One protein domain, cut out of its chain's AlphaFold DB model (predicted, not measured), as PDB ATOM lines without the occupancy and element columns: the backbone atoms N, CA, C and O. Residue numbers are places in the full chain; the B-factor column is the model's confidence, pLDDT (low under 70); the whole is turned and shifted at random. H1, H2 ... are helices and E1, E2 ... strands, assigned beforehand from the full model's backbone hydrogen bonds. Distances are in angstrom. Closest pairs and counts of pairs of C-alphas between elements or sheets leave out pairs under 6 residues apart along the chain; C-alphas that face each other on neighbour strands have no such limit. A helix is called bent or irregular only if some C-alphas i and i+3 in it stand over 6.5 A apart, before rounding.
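This is residues 6 to 23 and 38 to 132 of the 135 residues of an uncharacterized protein of Yersinia pseudotuberculosis serotype O:1b (strain IP 31758) (UniProt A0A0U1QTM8). A single six-stranded sheet, twisted, forms a wall with two helices, H1 and H2, side by side over one face; the other face has no named helix on it. The strands follow one another as a meander, E1 to E6, each the antiparallel neighbour of the one before. The printed part has 113 residues, in the order H1 E1 E2 E3 E4 E5 E6 H2, and its class is mixed, helices and strands. It is compact, with a radius of gyration of the C-alphas of 14.5 A and spans of 47 by 35 by 24 A.

H1, residues 6 to 18, begins at C-alpha 6 at (-24.016, 5.795, -22.489) and is 18.5 A long. After the cut come E1, residues 38 to 45, 20.8 A; E2, residues 51 to 59, 25.4 A; and E3, residues 62 to 70, 24.1 A. E4, residues 75 to 87, is the longest strand by residues, 29.9 A from C-alpha 75 at (-45.470, -4.477, 2.692), and bends by 64 degrees at residue 78. E5 is residues 92 to 98 and E6 residues 107 to 111. H2, residues 116 to 131, is 21.6 A long and ends at C-alpha 131 at (-26.309, -8.154, -0.486). It has a kink of 45 degrees near residue 124 and is irregular, but only just: C-alphas 123 and 126 are 6.7 A apart.

The edge strands are E1 and E6. E1 and E2 form a hairpin, with N 41 and O 54 at 3.0 A, within hydrogen-bond range. Within the same range are N 55 and O 66 of E2 and E3, 2.9 A; N 65 and O 81 of E3 and E4, 2.9 A; N 82 and O 96 of E4 and E5, 2.9 A; and N 95 and O 109 of E5 and E6, 2.8 A. H1 and H2 are on the same face of the sheet. H1, at a height over the sheet of 8.6 A, runs along the strands, at 0 degrees to E4 on the local plane; its closest C-alphas to E4 are those of Gly 7 and Leu 85, 4.4 A. H2, at a height of 9.1 A, also runs along the strands, at 26 degrees to E3 on the local plane. The helices touch, the C-alphas of Ile 18 and Thr 128 being closest at 6.6 A, and run the same way at a shallow tilt of 25 degrees. In H1 every O i to N i+4 pair is within hydrogen-bond range, in H2 10 of 12.

The C-alphas of Asp 47 and Ala 89 are farthest apart, 48.2 A. Residues 24 to 37 are not printed, and C-alphas 23 and 38 are 11.7 A apart across the cut. Of the links that are printed whole, E5 to E6 is short and the others are tight. The mean pLDDT of the printed part is 86.2; residue 48, residues 88 to 90 and residues 130 to 132 are under 70.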
ATOM      1  N   PHE A   6     -24.203   5.496 -23.905       89.06
ATOM      2  CA  PHE A   6     -24.016   5.795 -22.489       89.06
ATOM      3  C   PHE A   6     -24.992   5.011 -21.605       89.06
ATOM      4  O   PHE A   6     -24.561   4.417 -20.619       89.06
ATOM      5  N   GLY A   7     -26.268   4.914 -21.989       89.75
ATOM      6  CA  GLY A   7     -27.240   4.057 -21.311       89.75
ATOM      7  C   GLY A   7     -26.771   2.598 -21.236       89.75
ATOM      8  O   GLY A   7     -26.826   1.980 -20.174       89.75
ATOM      9  N   ASN A   8     -26.186   2.073 -22.318       87.31
ATOM     10  CA  ASN A   8     -25.579   0.737 -22.344       87.31
ATOM     11  C   ASN A   8     -24.351   0.599 -21.425       87.31
ATOM     12  O   ASN A   8     -24.178  -0.434 -20.775       87.31
ATOM     13  N   GLU A   9     -23.497   1.623 -21.336       90.06
ATOM     14  CA  GLU A   9     -22.368   1.649 -20.393       90.06
ATOM     15  C   GLU A   9     -22.862   1.588 -18.937       90.06
ATOM     16  O   GLU A   9     -22.358   0.785 -18.144       90.06
ATOM     17  N   ILE A  10     -23.897   2.368 -18.596       92.12
ATOM     18  CA  ILE A  10     -24.533   2.337 -17.271       92.12
ATOM     19  C   ILE A  10     -25.164   0.973 -17.002       92.12
ATOM     20  O   ILE A  10     -24.875   0.378 -15.964       92.12
ATOM     21  N   ARG A  11     -25.944   0.432 -17.944       91.62
ATOM     22  CA  ARG A  11     -26.559  -0.900 -17.857       91.62
ATOM     23  C   ARG A  11     -25.538  -1.973 -17.486       91.62
ATOM     24  O   ARG A  11     -25.697  -2.677 -16.488       91.62
ATOM     25  N   ASN A  12     -24.451  -2.060 -18.247       89.38
ATOM     26  CA  ASN A  12     -23.393  -3.044 -18.015       89.38
ATOM     27  C   ASN A  12     -22.724  -2.865 -16.647       89.38
ATOM     28  O   ASN A  12     -22.405  -3.848 -15.967       89.38
ATOM     29  N   LYS A  13     -22.545  -1.615 -16.211       90.75
ATOM     30  CA  LYS A  13     -21.984  -1.317 -14.896       90.75
ATOM     31  C   LYS A  13     -22.923  -1.728 -13.760       90.75
ATOM     32  O   LYS A  13     -22.466  -2.369 -12.816       90.75
ATOM     33  N   VAL A  14     -24.219  -1.421 -13.852       91.62
ATOM     34  CA  VAL A  14     -25.226  -1.834 -12.857       91.62
ATOM     35  C   VAL A  14     -25.273  -3.356 -12.736       91.62
ATOM     36  O   VAL A  14     -25.165  -3.889 -11.632       91.62
ATOM     37  N   ARG A  15     -25.345  -4.062 -13.870       88.88
ATOM     38  CA  ARG A  15     -25.329  -5.533 -13.932       88.88
ATOM     39  C   ARG A  15     -24.121  -6.132 -13.216       88.88
ATOM     40  O   ARG A  15     -24.267  -7.070 -12.436       88.88
ATOM     41  N   THR A  16     -22.945  -5.548 -13.443       87.19
ATOM     42  CA  THR A  16     -21.694  -5.968 -12.796       87.19
ATOM     43  C   THR A  16     -21.727  -5.733 -11.285       87.19
ATOM     44  O   THR A  16     -21.300  -6.598 -10.528       87.19
ATOM     45  N   LEU A  17     -22.242  -4.583 -10.837       86.81
ATOM     46  CA  LEU A  17     -22.303  -4.230  -9.414       86.81
ATOM     47  C   LEU A  17     -23.298  -5.090  -8.628       86.81
ATOM     48  O   LEU A  17     -23.021  -5.445  -7.487       86.81
ATOM     49  N   ILE A  18     -24.450  -5.420  -9.217       85.00
ATOM     50  CA  ILE A  18     -25.470  -6.233  -8.544       85.00
ATOM     51  C   ILE A  18     -25.093  -7.717  -8.557       85.00
ATOM     52  O   ILE A  18     -25.366  -8.421  -7.585       85.00
ATOM     53  N   GLY A  19     -24.498  -8.213  -9.647       79.75
ATOM     54  CA  GLY A  19     -24.006  -9.591  -9.750       79.75
ATOM     55  C   GLY A  19     -25.084 -10.687  -9.781       79.75
ATOM     56  O   GLY A  19     -24.741 -11.860  -9.868       79.75
ATOM     57  N   HIS A  20     -26.371 -10.328  -9.744       78.38
ATOM     58  CA  HIS A  20     -27.516 -11.253  -9.787       78.38
ATOM     59  C   HIS A  20     -28.208 -11.226 -11.157       78.38
ATOM     60  O   HIS A  20     -29.429 -11.148 -11.254       78.38
ATOM     61  N   VAL A  21     -27.427 -11.240 -12.234       81.06
ATOM     62  CA  VAL A  21     -27.961 -11.333 -13.599       81.06
ATOM     63  C   VAL A  21     -28.138 -12.816 -13.942       81.06
ATOM     64  O   VAL A  21     -27.170 -13.563 -13.797       81.06
ATOM     65  N   PRO A  22     -29.333 -13.269 -14.369       80.94
ATOM     66  CA  PRO A  22     -29.533 -14.641 -14.831       80.94
ATOM     67  C   PRO A  22     -28.610 -14.999 -16.000       80.94
ATOM     68  O   PRO A  22     -28.182 -14.126 -16.758       80.94
ATOM     69  N   GLU A  23     -28.334 -16.292 -16.181       79.19
ATOM     70  CA  GLU A  23     -27.658 -16.761 -17.391       79.19
ATOM     71  C   GLU A  23     -28.505 -16.405 -18.622       79.19
ATOM     72  O   GLU A  23     -29.691 -16.727 -18.695       79.19
ATOM     73  N   GLY A  38     -36.029 -10.118 -15.360       90.69
ATOM     74  CA  GLY A  38     -36.414  -9.777 -13.998       90.69
ATOM     75  C   GLY A  38     -36.080 -10.934 -13.067       90.69
ATOM     76  O   GLY A  38     -36.443 -12.078 -13.338       90.69
ATOM     77  N   THR A  39     -35.386 -10.647 -11.973       90.19
ATOM     78  CA  THR A  39     -35.034 -11.635 -10.954       90.19
ATOM     79  C   THR A  39     -35.391 -11.140  -9.557       90.19
ATOM     80  O   THR A  39     -35.453  -9.938  -9.292       90.19
ATOM     81  N   GLN A  40     -35.635 -12.085  -8.654       90.62
ATOM     82  CA  GLN A  40     -35.923 -11.822  -7.250       90.62
ATOM     83  C   GLN A  40     -35.299 -12.907  -6.377       90.62
ATOM     84  O   GLN A  40     -35.303 -14.085  -6.738       90.62
ATOM     85  N   TRP A  41     -34.806 -12.521  -5.207       87.75
ATOM     86  CA  TRP A  41     -34.245 -13.454  -4.238       87.75
ATOM     87  C   TRP A  41     -34.535 -13.007  -2.809       87.75
ATOM     88  O   TRP A  41     -34.758 -11.829  -2.525       87.75
ATOM     89  N   SER A  42     -34.586 -13.972  -1.895       87.50
ATOM     90  CA  SER A  42     -34.793 -13.696  -0.474       87.50
ATOM     91  C   SER A  42     -33.460 -13.334   0.180       87.50
ATOM     92  O   SER A  42     -32.493 -14.079   0.040       87.50
ATOM     93  N   ILE A  43     -33.425 -12.219   0.911       84.56
ATOM     94  CA  ILE A  43     -32.269 -11.793   1.720       84.56
ATOM     95  C   ILE A  43     -32.361 -12.390   3.121       84.56
ATOM     96  O   ILE A  43     -31.404 -12.956   3.638       84.56
ATOM     97  N   GLN A  44     -33.541 -12.286   3.727       79.38
ATOM     98  CA  GLN A  44     -33.811 -12.796   5.061       79.38
ATOM     99  C   GLN A  44     -35.238 -13.326   5.120       79.38
ATOM    100  O   GLN A  44     -36.163 -12.732   4.564       79.38
ATOM    101  N   GLN A  45     -35.409 -14.431   5.833       75.88
ATOM    102  CA  GLN A  45     -36.708 -14.991   6.165       75.88
ATOM    103  C   GLN A  45     -36.674 -15.395   7.638       75.88
ATOM    104  O   GLN A  45     -35.904 -16.278   8.010       75.88
ATOM    105  N   SER A  46     -37.454 -14.719   8.480       70.06
ATOM    106  CA  SER A  46     -37.573 -15.076   9.898       70.06
ATOM    107  C   SER A  46     -38.531 -16.255  10.088       70.06
ATOM    108  O   SER A  46     -38.256 -17.158  10.875       70.06
ATOM    109  N   ASP A  47     -39.626 -16.278   9.327       70.00
ATOM    110  CA  ASP A  47     -40.722 -17.242   9.423       70.00
ATOM    111  C   ASP A  47     -41.608 -17.181   8.152       70.00
ATOM    112  O   ASP A  47     -41.257 -16.536   7.165       70.00
ATOM    113  N   LEU A  48     -42.739 -17.901   8.094       67.44
ATOM    114  CA  LEU A  48     -43.613 -17.923   6.897       67.44
ATOM    115  C   LEU A  48     -44.283 -16.569   6.600       67.44
ATOM    116  O   LEU A  48     -44.891 -16.407   5.543       67.44
ATOM    117  N   SER A  49     -44.211 -15.635   7.547       71.62
ATOM    118  CA  SER A  49     -45.047 -14.442   7.613       71.62
ATOM    119  C   SER A  49     -44.285 -13.143   7.320       71.62
ATOM    120  O   SER A  49     -44.881 -12.191   6.811       71.62
ATOM    121  N   GLU A  50     -42.966 -13.141   7.543       80.75
ATOM    122  CA  GLU A  50     -42.076 -12.010   7.298       80.75
ATOM    123  C   GLU A  50     -40.856 -12.416   6.462       80.75
ATOM    124  O   GLU A  50     -40.141 -13.381   6.760       80.75
ATOM    125  N   LYS A  51     -40.612 -11.665   5.384       88.69
ATOM    126  CA  LYS A  51     -39.435 -11.848   4.527       88.69
ATOM    127  C   LYS A  51     -38.960 -10.530   3.935       88.69
ATOM    128  O   LYS A  51     -39.762  -9.665   3.590       88.69
ATOM    129  N   ILE A  52     -37.652 -10.424   3.747       88.94
ATOM    130  CA  ILE A  52     -37.028  -9.364   2.960       88.94
ATOM    131  C   ILE A  52     -36.641  -9.959   1.612       88.94
ATOM    132  O   ILE A  52     -35.921 -10.959   1.553       88.94
ATOM    133  N   GLN A  53     -37.123  -9.351   0.532       90.88
ATOM    134  CA  GLN A  53     -36.776  -9.735  -0.832       90.88
ATOM    135  C   GLN A  53     -36.081  -8.591  -1.547       90.88
ATOM    136  O   GLN A  53     -36.479  -7.434  -1.431       90.88
ATOM    137  N   ALA A  54     -35.067  -8.958  -2.309       90.94
ATOM    138  CA  ALA A  54     -34.407  -8.108  -3.272       90.94
ATOM    139  C   ALA A  54     -34.940  -8.433  -4.672       90.94
ATOM    140  O   ALA A  54     -35.236  -9.597  -4.967       90.94
ATOM    141  N   SER A  55     -35.067  -7.426  -5.534       92.12
ATOM    142  CA  SER A  55     -35.339  -7.628  -6.955       92.12
ATOM    143  C   SER A  55     -34.460  -6.746  -7.828       92.12
ATOM    144  O   SER A  55     -34.026  -5.665  -7.426       92.12
ATOM    145  N   PHE A  56     -34.194  -7.242  -9.031       93.06
ATOM    146  CA  PHE A  56     -33.469  -6.527 -10.067       93.06
ATOM    147  C   PHE A  56     -34.077  -6.873 -11.423       93.06
ATOM    148  O   PHE A  56     -34.213  -8.053 -11.762       93.06
ATOM    149  N   SER A  57     -34.448  -5.851 -12.182       93.50
ATOM    150  CA  SER A  57     -34.949  -5.975 -13.542       93.50
ATOM    151  C   SER A  57     -34.260  -5.000 -14.489       93.50
ATOM    152  O   SER A  57     -33.784  -3.936 -14.091       93.50
ATOM    153  N   ASP A  58     -34.208  -5.394 -15.753       91.88
ATOM    154  CA  ASP A  58     -33.669  -4.622 -16.866       91.88
ATOM    155  C   ASP A  58     -34.566  -4.903 -18.073       91.88
ATOM    156  O   ASP A  58     -34.536  -6.003 -18.631       91.88
ATOM    157  N   PHE A  59     -35.432  -3.941 -18.392       88.81
ATOM    158  CA  PHE A  59     -36.429  -4.027 -19.456       88.81
ATOM    159  C   PHE A  59     -36.497  -2.704 -20.205       88.81
ATOM    160  O   PHE A  59     -36.683  -1.644 -19.606       88.81
ATOM    161  N   ASP A  60     -36.416  -2.773 -21.528       86.00
ATOM    162  CA  ASP A  60     -36.319  -1.610 -22.396       86.00
ATOM    163  C   ASP A  60     -35.238  -0.634 -21.911       86.00
ATOM    164  O   ASP A  60     -34.142  -1.059 -21.544       86.00
ATOM    165  N   ASP A  61     -35.518   0.663 -21.871       87.56
ATOM    166  CA  ASP A  61     -34.584   1.659 -21.352       87.56
ATOM    167  C   ASP A  61     -34.700   1.840 -19.829       87.56
ATOM    168  O   ASP A  61     -34.275   2.865 -19.303       87.56
ATOM    169  N   ASN A  62     -35.274   0.874 -19.103       91.62
ATOM    170  CA  ASN A  62     -35.512   0.971 -17.667       91.62
ATOM    171  C   ASN A  62     -34.831  -0.156 -16.881       91.62
ATOM    172  O   ASN A  62     -35.006  -1.343 -17.154       91.62
ATOM    173  N   ILE A  63     -34.104   0.231 -15.840       94.00
ATOM    174  CA  ILE A  63     -33.585  -0.677 -14.822       94.00
ATOM    175  C   ILE A  63     -34.308  -0.401 -13.512       94.00
ATOM    176  O   ILE A  63     -34.360   0.744 -13.064       94.00
ATOM    177  N   GLU A  64     -34.792  -1.449 -12.852       95.50
ATOM    178  CA  GLU A  64     -35.385  -1.331 -11.523       95.50
ATOM    179  C   GLU A  64     -34.659  -2.221 -10.524       95.50
ATOM    180  O   GLU A  64     -34.340  -3.379 -10.789       95.50
ATOM    181  N   ILE A  65     -34.395  -1.668  -9.346       94.00
ATOM    182  CA  ILE A  65     -33.750  -2.363  -8.238       94.00
ATOM    183  C   ILE A  65     -34.576  -2.083  -7.001       94.00
ATOM    184  O   ILE A  65     -34.932  -0.934  -6.736       94.00
ATOM    185  N   SER A  66     -34.873  -3.111  -6.218       92.88
ATOM    186  CA  SER A  66     -35.687  -2.907  -5.032       92.88
ATOM    187  C   SER A  66     -35.334  -3.831  -3.882       92.88
ATOM    188  O   SER A  66     -34.831  -4.937  -4.068       92.88
ATOM    189  N   LEU A  67     -35.623  -3.355  -2.675       91.69
ATOM    190  CA  LEU A  67     -35.611  -4.124  -1.446       91.69
ATOM    191  C   LEU A  67     -36.957  -3.924  -0.752       91.69
ATOM    192  O   LEU A  67     -37.295  -2.819  -0.317       91.69
ATOM    193  N   HIS A  68     -37.716  -5.005  -0.640       92.12
ATOM    194  CA  HIS A  68     -39.051  -5.005  -0.062       92.12
ATOM    195  C   HIS A  68     -39.093  -5.870   1.186       92.12
ATOM    196  O   HIS A  68     -38.668  -7.027   1.168       92.12
ATOM    197  N   GLN A  69     -39.671  -5.326   2.253       90.69
ATOM    198  CA  GLN A  69     -40.092  -6.115   3.399       90.69
ATOM    199  C   GLN A  69     -41.558  -6.491   3.215       90.69
ATOM    200  O   GLN A  69     -42.424  -5.626   3.079       90.69
ATOM    201  N   PHE A  70     -41.835  -7.788   3.219       88.31
ATOM    202  CA  PHE A  70     -43.181  -8.332   3.258       88.31
ATOM    203  C   PHE A  70     -43.478  -8.759   4.687       88.31
ATOM    204  O   PHE A  70     -42.720  -9.549   5.245       88.31
ATOM    205  N   ALA A  71     -44.577  -8.259   5.238       85.69
ATOM    206  CA  ALA A  71     -45.161  -8.723   6.488       85.69
ATOM    207  C   ALA A  71     -46.666  -8.946   6.291       85.69
ATOM    208  O   ALA A  71     -47.260  -8.413   5.350       85.69
ATOM    209  N   VAL A  72     -47.288  -9.713   7.190       79.38
ATOM    210  CA  VAL A  72     -48.718 -10.084   7.123       79.38
ATOM    211  C   VAL A  72     -49.633  -8.869   6.987       79.38
ATOM    212  O   VAL A  72     -50.606  -8.906   6.238       79.38
ATOM    213  N   GLU A  73     -49.328  -7.797   7.715       81.69
ATOM    214  CA  GLU A  73     -50.183  -6.611   7.772       81.69
ATOM    215  C   GLU A  73     -49.831  -5.568   6.710       81.69
ATOM    216  O   GLU A  73     -50.712  -4.854   6.225       81.69
ATOM    217  N   LYS A  74     -48.547  -5.445   6.353       82.06
ATOM    218  CA  LYS A  74     -48.078  -4.399   5.445       82.06
ATOM    219  C   LYS A  74     -46.780  -4.792   4.747       82.06
ATOM    220  O   LYS A  74     -45.833  -5.252   5.378       82.06
ATOM    221  N   SER A  75     -46.718  -4.506   3.451       86.31
ATOM    222  CA  SER A  75     -45.470  -4.477   2.692       86.31
ATOM    223  C   SER A  75     -44.891  -3.065   2.673       86.31
ATOM    224  O   SER A  75     -45.630  -2.087   2.551       86.31
ATOM    225  N   ILE A  76     -43.572  -2.964   2.812       90.25
ATOM    226  CA  ILE A  76     -42.846  -1.694   2.876       90.25
ATOM    227  C   ILE A  76     -41.713  -1.721   1.853       90.25
ATOM    228  O   ILE A  76     -40.952  -2.692   1.785       90.25
ATOM    229  N   ASN A  77     -41.574  -0.638   1.087       88.06
ATOM    230  CA  ASN A  77     -40.442  -0.452   0.188       88.06
ATOM    231  C   ASN A  77     -39.288   0.126   1.008       88.06
ATOM    232  O   ASN A  77     -39.273   1.320   1.318       88.06
ATOM    233  N   ILE A  78     -38.326  -0.719   1.390       90.25
ATOM    234  CA  ILE A  78     -37.131  -0.254   2.105       90.25
ATOM    235  C   ILE A  78     -36.347   0.673   1.183       90.25
ATOM    236  O   ILE A  78     -35.986   1.776   1.582       90.25
ATOM    237  N   ILE A  79     -36.126   0.250  -0.061       91.00
ATOM    238  CA  ILE A  79     -35.609   1.109  -1.121       91.00
ATOM    239  C   ILE A  79     -36.116   0.609  -2.475       91.00
ATOM    240  O   ILE A  79     -36.186  -0.593  -2.715       91.00
ATOM    241  N   TYR A  80     -36.471   1.535  -3.351       93.88
ATOM    242  CA  TYR A  80     -36.755   1.322  -4.761       93.88
ATOM    243  C   TYR A  80     -35.912   2.318  -5.553       93.88
ATOM    244  O   TYR A  80     -35.877   3.507  -5.231       93.88
ATOM    245  N   ILE A  81     -35.216   1.823  -6.567       94.81
ATOM    246  CA  ILE A  81     -34.378   2.600  -7.468       94.81
ATOM    247  C   ILE A  81     -34.861   2.301  -8.884       94.81
ATOM    248  O   ILE A  81     -34.749   1.166  -9.337       94.81
ATOM    249  N   GLY A  82     -35.377   3.315  -9.572       95.25
ATOM    250  CA  GLY A  82     -35.659   3.262 -11.007       95.25
ATOM    251  C   GLY A  82     -34.599   4.046 -11.773       95.25
ATOM    252  O   GLY A  82     -34.238   5.148 -11.354       95.25
ATOM    253  N   MET A  83     -34.088   3.494 -12.872       94.88
ATOM    254  CA  MET A  83     -33.112   4.146 -13.743       94.88
ATOM    255  C   MET A  83     -33.589   4.131 -15.192       94.88
ATOM    256  O   MET A  83     -33.699   3.066 -15.790       94.88
ATOM    257  N   LEU A  84     -33.797   5.312 -15.767       93.62
ATOM    258  CA  LEU A  84     -34.177   5.488 -17.165       93.62
ATOM    259  C   LEU A  84     -32.932   5.848 -17.985       93.62
ATOM    260  O   LEU A  84     -32.390   6.943 -17.841       93.62
ATOM    261  N   LEU A  85     -32.460   4.895 -18.792       89.44
ATOM    262  CA  LEU A  85     -31.146   4.869 -19.447       89.44
ATOM    263  C   LEU A  85     -30.998   5.843 -20.623       89.44
ATOM    264  O   LEU A  85     -29.880   6.247 -20.931       89.44
ATOM    265  N   ASP A  86     -32.113   6.241 -21.228       80.62
ATOM    266  CA  ASP A  86     -32.173   7.188 -22.343       80.62
ATOM    267  C   ASP A  86     -33.087   8.358 -21.994       80.62
ATOM    268  O   ASP A  86     -34.049   8.701 -22.689       80.62
ATOM    269  N   PHE A  87     -32.801   8.972 -20.851       71.19
ATOM    270  CA  PHE A  87     -33.515  10.163 -20.453       71.19
ATOM    271  C   PHE A  87     -32.988  11.363 -21.247       71.19
ATOM    272  O   PHE A  87     -31.959  11.954 -20.915       71.19
ATOM    273  N   ASP A  88     -33.755  11.726 -22.276       66.62
ATOM    274  CA  ASP A  88     -33.573  12.894 -23.148       66.62
ATOM    275  C   ASP A  88     -32.497  12.752 -24.251       66.62
ATOM    276  O   ASP A  88     -31.620  11.886 -24.226       66.62
ATOM    277  N   ALA A  89     -32.569  13.636 -25.251       60.03
ATOM    278  CA  ALA A  89     -31.750  13.646 -26.469       60.03
ATOM    279  C   ALA A  89     -30.238  13.859 -26.229       60.03
ATOM    280  O   ALA A  89     -29.443  13.768 -27.167       60.03
ATOM    281  N   GLU A  90     -29.831  14.139 -24.989       64.12
ATOM    282  CA  GLU A  90     -28.438  14.362 -24.592       64.12
ATOM    283  C   GLU A  90     -27.722  13.092 -24.089       64.12
ATOM    284  O   GLU A  90     -26.530  13.148 -23.790       64.12
ATOM    285  N   ASN A  91     -28.386  11.927 -24.093       72.31
ATOM    286  CA  ASN A  91     -27.866  10.665 -23.541       72.31
ATOM    287  C   ASN A  91     -27.550  10.785 -22.042       72.31
ATOM    288  O   ASN A  91     -26.431  10.496 -21.617       72.31
ATOM    289  N   ASN A  92     -28.511  11.249 -21.243       85.94
ATOM    290  CA  ASN A  92     -28.404  11.236 -19.786       85.94
ATOM    291  C   ASN A  92     -29.190  10.051 -19.212       85.94
ATOM    292  O   ASN A  92     -30.106   9.535 -19.849       85.94
ATOM    293  N   VAL A  93     -28.858   9.641 -17.986       90.88
ATOM    294  CA  VAL A  93     -29.638   8.634 -17.246       90.88
ATOM    295  C   VAL A  93     -30.335   9.306 -16.074       90.88
ATOM    296  O   VAL A  93     -29.674   9.934 -15.247       90.88
ATOM    297  N   GLU A  94     -31.654   9.178 -15.976       94.62
ATOM    298  CA  GLU A  94     -32.393   9.623 -14.791       94.62
ATOM    299  C   GLU A  94     -32.436   8.491 -13.770       94.62
ATOM    300  O   GLU A  94     -32.848   7.381 -14.086       94.62
ATOM    301  N   ILE A  95     -32.047   8.773 -12.529       94.69
ATOM    302  CA  ILE A  95     -32.176   7.859 -11.398       94.69
ATOM    303  C   ILE A  95     -33.182   8.439 -10.414       94.69
ATOM    304  O   ILE A  95     -33.015   9.557  -9.926       94.69
ATOM    305  N   LYS A  96     -34.194   7.651 -10.062       95.12
ATOM    306  CA  LYS A  96     -35.175   7.957  -9.021       95.12
ATOM    307  C   LYS A  96     -35.021   6.980  -7.873       95.12
ATOM    308  O   LYS A  96     -35.102   5.775  -8.082       95.12
ATOM    309  N   ILE A  97     -34.835   7.508  -6.668       93.00
ATOM    310  CA  ILE A  97     -34.787   6.719  -5.439       93.00
ATOM    311  C   ILE A  97     -36.005   7.050  -4.591       93.00
ATOM    312  O   ILE A  97     -36.314   8.220  -4.358       93.00
ATOM    313  N   HIS A  98     -36.670   6.003  -4.118       93.88
ATOM    314  CA  HIS A  98     -37.793   6.072  -3.196       93.88
ATOM    315  C   HIS A  98     -37.607   5.078  -2.050       93.88
ATOM    316  O   HIS A  98     -37.188   3.943  -2.250       93.88
ATOM    317  N   SER A  99     -37.957   5.489  -0.845       92.00
ATOM    318  CA  SER A  99     -37.926   4.714   0.382       92.00
ATOM    319  C   SER A  99     -39.089   5.147   1.266       92.00
ATOM    320  O   SER A  99     -39.293   6.336   1.528       92.00
ATOM    321  N   ASP A 100     -39.826   4.159   1.766       91.38
ATOM    322  CA  ASP A 100     -40.874   4.362   2.766       91.38
ATOM    323  C   ASP A 100     -40.300   4.439   4.194       91.38
ATOM    324  O   ASP A 100     -41.007   4.818   5.127       91.38
ATOM    325  N   VAL A 101     -39.028   4.061   4.377       88.69
ATOM    326  CA  VAL A 101     -38.363   3.933   5.687       88.69
ATOM    327  C   VAL A 101     -37.359   5.063   5.923       88.69
ATOM    328  O   VAL A 101     -37.244   5.570   7.036       88.69
ATOM    329  N   ILE A 102     -36.648   5.484   4.876       85.75
ATOM    330  CA  ILE A 102     -35.575   6.482   4.922       85.75
ATOM    331  C   ILE A 102     -35.977   7.661   4.033       85.75
ATOM    332  O   ILE A 102     -35.511   7.796   2.907       85.75
ATOM    333  N   SER A 103     -36.860   8.530   4.529       85.69
ATOM    334  CA  SER A 103     -37.394   9.648   3.727       85.69
ATOM    335  C   SER A 103     -36.317  10.578   3.140       85.69
ATOM    336  O   SER A 103     -36.484  11.087   2.036       85.69
ATOM    337  N   GLU A 104     -35.187  10.752   3.832       85.75
ATOM    338  CA  GLU A 104     -34.041  11.553   3.370       85.75
ATOM    339  C   GLU A 104     -33.293  10.920   2.183       85.75
ATOM    340  O   GLU A 104     -32.537  11.603   1.494       85.75
ATOM    341  N   ALA A 105     -33.508   9.628   1.916       84.56
ATOM    342  CA  ALA A 105     -32.959   8.943   0.749       84.56
ATOM    343  C   ALA A 105     -33.771   9.205  -0.531       84.56
ATOM    344  O   ALA A 105     -33.329   8.815  -1.611       84.56
ATOM    345  N   ASN A 106     -34.932   9.863  -0.436       91.56
ATOM    346  CA  ASN A 106     -35.807  10.109  -1.580       91.56
ATOM    347  C   ASN A 106     -35.284  11.282  -2.404       91.56
ATOM    348  O   ASN A 106     -35.367  12.438  -1.985       91.56
ATOM    349  N   PHE A 107     -34.763  10.999  -3.594       93.62
ATOM    350  CA  PHE A 107     -34.307  12.030  -4.519       93.62
ATOM    351  C   PHE A 107     -34.329  11.545  -5.969       93.62
ATOM    352  O   PHE A 107     -34.417  10.352  -6.264       93.62
ATOM    353  N   THR A 108     -34.216  12.502  -6.886       94.75
ATOM    354  CA  THR A 108     -33.978  12.258  -8.310       94.75
ATOM    355  C   THR A 108     -32.621  12.837  -8.684       94.75
ATOM    356  O   THR A 108     -32.266  13.930  -8.240       94.75
ATOM    357  N   LEU A 109     -31.850  12.095  -9.467       93.12
ATOM    358  CA  LEU A 109     -30.506  12.457  -9.893       93.12
ATOM    359  C   LEU A 109     -30.350  12.208 -11.389       93.12
ATOM    360  O   LEU A 109     -30.744  11.159 -11.885       93.12
ATOM    361  N   MET A 110     -29.697  13.138 -12.079       93.81
ATOM    362  CA  MET A 110     -29.265  12.948 -13.458       93.81
ATOM    363  C   MET A 110     -27.806  12.499 -13.500       93.81
ATOM    364  O   MET A 110     -26.916  13.195 -12.993       93.81
ATOM    365  N   LEU A 111     -27.559  11.350 -14.123       92.44
ATOM    366  CA  LEU A 111     -26.217  10.924 -14.473       92.44
ATOM    367  C   LEU A 111     -25.831  11.452 -15.848       92.44
ATOM    368  O   LEU A 111     -26.575  11.346 -16.820       92.44
ATOM    369  N   THR A 112     -24.607  11.953 -15.891       91.25
ATOM    370  CA  THR A 112     -23.871  12.359 -17.082       91.25
ATOM    371  C   THR A 112     -22.581  11.546 -17.136       91.25
ATOM    372  O   THR A 112     -22.177  10.933 -16.140       91.25
ATOM    373  N   LYS A 113     -21.877  11.575 -18.269       89.12
ATOM    374  CA  LYS A 113     -20.579  10.893 -18.404       89.12
ATOM    375  C   LYS A 113     -19.564  11.302 -17.329       89.12
ATOM    376  O   LYS A 113     -18.793  10.463 -16.877       89.12
ATOM    377  N   ASP A 114     -19.612  12.552 -16.877       90.50
ATOM    378  CA  ASP A 114     -18.628  13.108 -15.945       90.50
ATOM    379  C   ASP A 114     -18.849  12.672 -14.489       90.50
ATOM    380  O   ASP A 114     -17.902  12.633 -13.702       90.50
ATOM    381  N   ASN A 115     -20.090  12.351 -14.101       91.25
ATOM    382  CA  ASN A 115     -20.440  12.044 -12.707       91.25
ATOM    383  C   ASN A 115     -20.886  10.592 -12.474       91.25
ATOM    384  O   ASN A 115     -20.918  10.154 -11.320       91.25
ATOM    385  N   ALA A 116     -21.198   9.847 -13.539       90.62
ATOM    386  CA  ALA A 116     -21.814   8.530 -13.455       90.62
ATOM    387  C   ALA A 116     -21.034   7.552 -12.586       90.62
ATOM    388  O   ALA A 116     -21.627   6.820 -11.797       90.62
ATOM    389  N   ASP A 117     -19.707   7.541 -12.701       88.00
ATOM    390  CA  ASP A 117     -18.898   6.561 -11.991       88.00
ATOM    391  C   ASP A 117     -19.046   6.686 -10.467       88.00
ATOM    392  O   ASP A 117     -19.377   5.715  -9.773       88.00
ATOM    393  N   LYS A 118     -18.890   7.918  -9.977       90.25
ATOM    394  CA  LYS A 118     -18.998   8.288  -8.567       90.25
ATOM    395  C   LYS A 118     -20.427   8.136  -8.055       90.25
ATOM    396  O   LYS A 118     -20.646   7.524  -7.010       90.25
ATOM    397  N   GLU A 119     -21.392   8.709  -8.766       91.19
ATOM    398  CA  GLU A 119     -22.768   8.773  -8.283       91.19
ATOM    399  C   GLU A 119     -23.461   7.411  -8.332       91.19
ATOM    400  O   GLU A 119     -24.147   7.059  -7.378       91.19
ATOM    401  N   LEU A 120     -23.220   6.596  -9.366       90.44
ATOM    402  CA  LEU A 120     -23.771   5.242  -9.427       90.44
ATOM    403  C   LEU A 120     -23.233   4.370  -8.285       90.44
ATOM    404  O   LEU A 120     -23.993   3.643  -7.653       90.44
ATOM    405  N   THR A 121     -21.941   4.497  -7.964       87.00
ATOM    406  CA  THR A 121     -21.332   3.802  -6.818       87.00
ATOM    407  C   THR A 121     -21.947   4.267  -5.497       87.00
ATOM    408  O   THR A 121     -22.234   3.445  -4.631       87.00
ATOM    409  N   ARG A 122     -22.206   5.572  -5.338       87.19
ATOM    410  CA  ARG A 122     -22.877   6.118  -4.147       87.19
ATOM    411  C   ARG A 122     -24.308   5.593  -4.006       87.19
ATOM    412  O   ARG A 122     -24.697   5.199  -2.912       87.19
ATOM    413  N   VAL A 123     -25.079   5.608  -5.093       87.31
ATOM    414  CA  VAL A 123     -26.484   5.172  -5.126       87.31
ATOM    415  C   VAL A 123     -26.601   3.679  -4.831       87.31
ATOM    416  O   VAL A 123     -27.389   3.276  -3.979       87.31
ATOM    417  N   LEU A 124     -25.792   2.859  -5.503       87.50
ATOM    418  CA  LEU A 124     -25.855   1.405  -5.372       87.50
ATOM    419  C   LEU A 124     -25.096   0.870  -4.158       87.50
ATOM    420  O   LEU A 124     -25.366  -0.251  -3.742       87.50
ATOM    421  N   GLY A 125     -24.208   1.666  -3.555       81.62
ATOM    422  CA  GLY A 125     -23.393   1.253  -2.412       81.62
ATOM    423  C   GLY A 125     -24.217   0.748  -1.226       81.62
ATOM    424  O   GLY A 125     -23.841  -0.228  -0.581       81.62
ATOM    425  N   PHE A 126     -25.376   1.362  -0.964       72.81
ATOM    426  CA  PHE A 126     -26.300   0.881   0.070       72.81
ATOM    427  C   PHE A 126     -26.836  -0.518  -0.255       72.81
ATOM    428  O   PHE A 126     -26.804  -1.404   0.595       72.81
ATOM    429  N   TYR A 127     -27.281  -0.725  -1.496       73.75
ATOM    430  CA  TYR A 127     -27.827  -2.002  -1.943       73.75
ATOM    431  C   TYR A 127     -26.760  -3.102  -1.904       73.75
ATOM    432  O   TYR A 127     -26.985  -4.157  -1.321       73.75
ATOM    433  N   THR A 128     -25.558  -2.837  -2.423       74.38
ATOM    434  CA  THR A 128     -24.462  -3.819  -2.439       74.38
ATOM    435  C   THR A 128     -24.001  -4.221  -1.041       74.38
ATOM    436  O   THR A 128     -23.667  -5.383  -0.839       74.38
ATOM    437  N   ASN A 129     -24.020  -3.307  -0.064       74.56
ATOM    438  CA  ASN A 129     -23.666  -3.633   1.324       74.56
ATOM    439  C   ASN A 129     -24.666  -4.601   1.972       74.56
ATOM    440  O   ASN A 129     -24.276  -5.423   2.795       74.56
ATOM    441  N   ILE A 130     -25.947  -4.516   1.605       67.81
ATOM    442  CA  ILE A 130     -26.995  -5.411   2.116       67.81
ATOM    443  C   ILE A 130     -26.887  -6.804   1.490       67.81
ATOM    444  O   ILE A 130     -27.187  -7.796   2.146       67.81
ATOM    445  N   LEU A 131     -26.459  -6.884   0.227       65.88
ATOM    446  CA  LEU A 131     -26.309  -8.154  -0.486       65.88
ATOM    447  C   LEU A 131     -25.086  -8.970  -0.055       65.88
ATOM    448  O   LEU A 131     -25.006 -10.154  -0.383       65.88
ATOM    449  N   GLN A 132     -24.120  -8.361   0.632       64.50
ATOM    450  CA  GLN A 132     -22.968  -9.096   1.139       64.50
ATOM    451  C   GLN A 132     -23.392 -10.014   2.296       64.50
ATOM    452  O   GLN A 132     -24.199  -9.597   3.135       64.50
TER     453      GLN A 132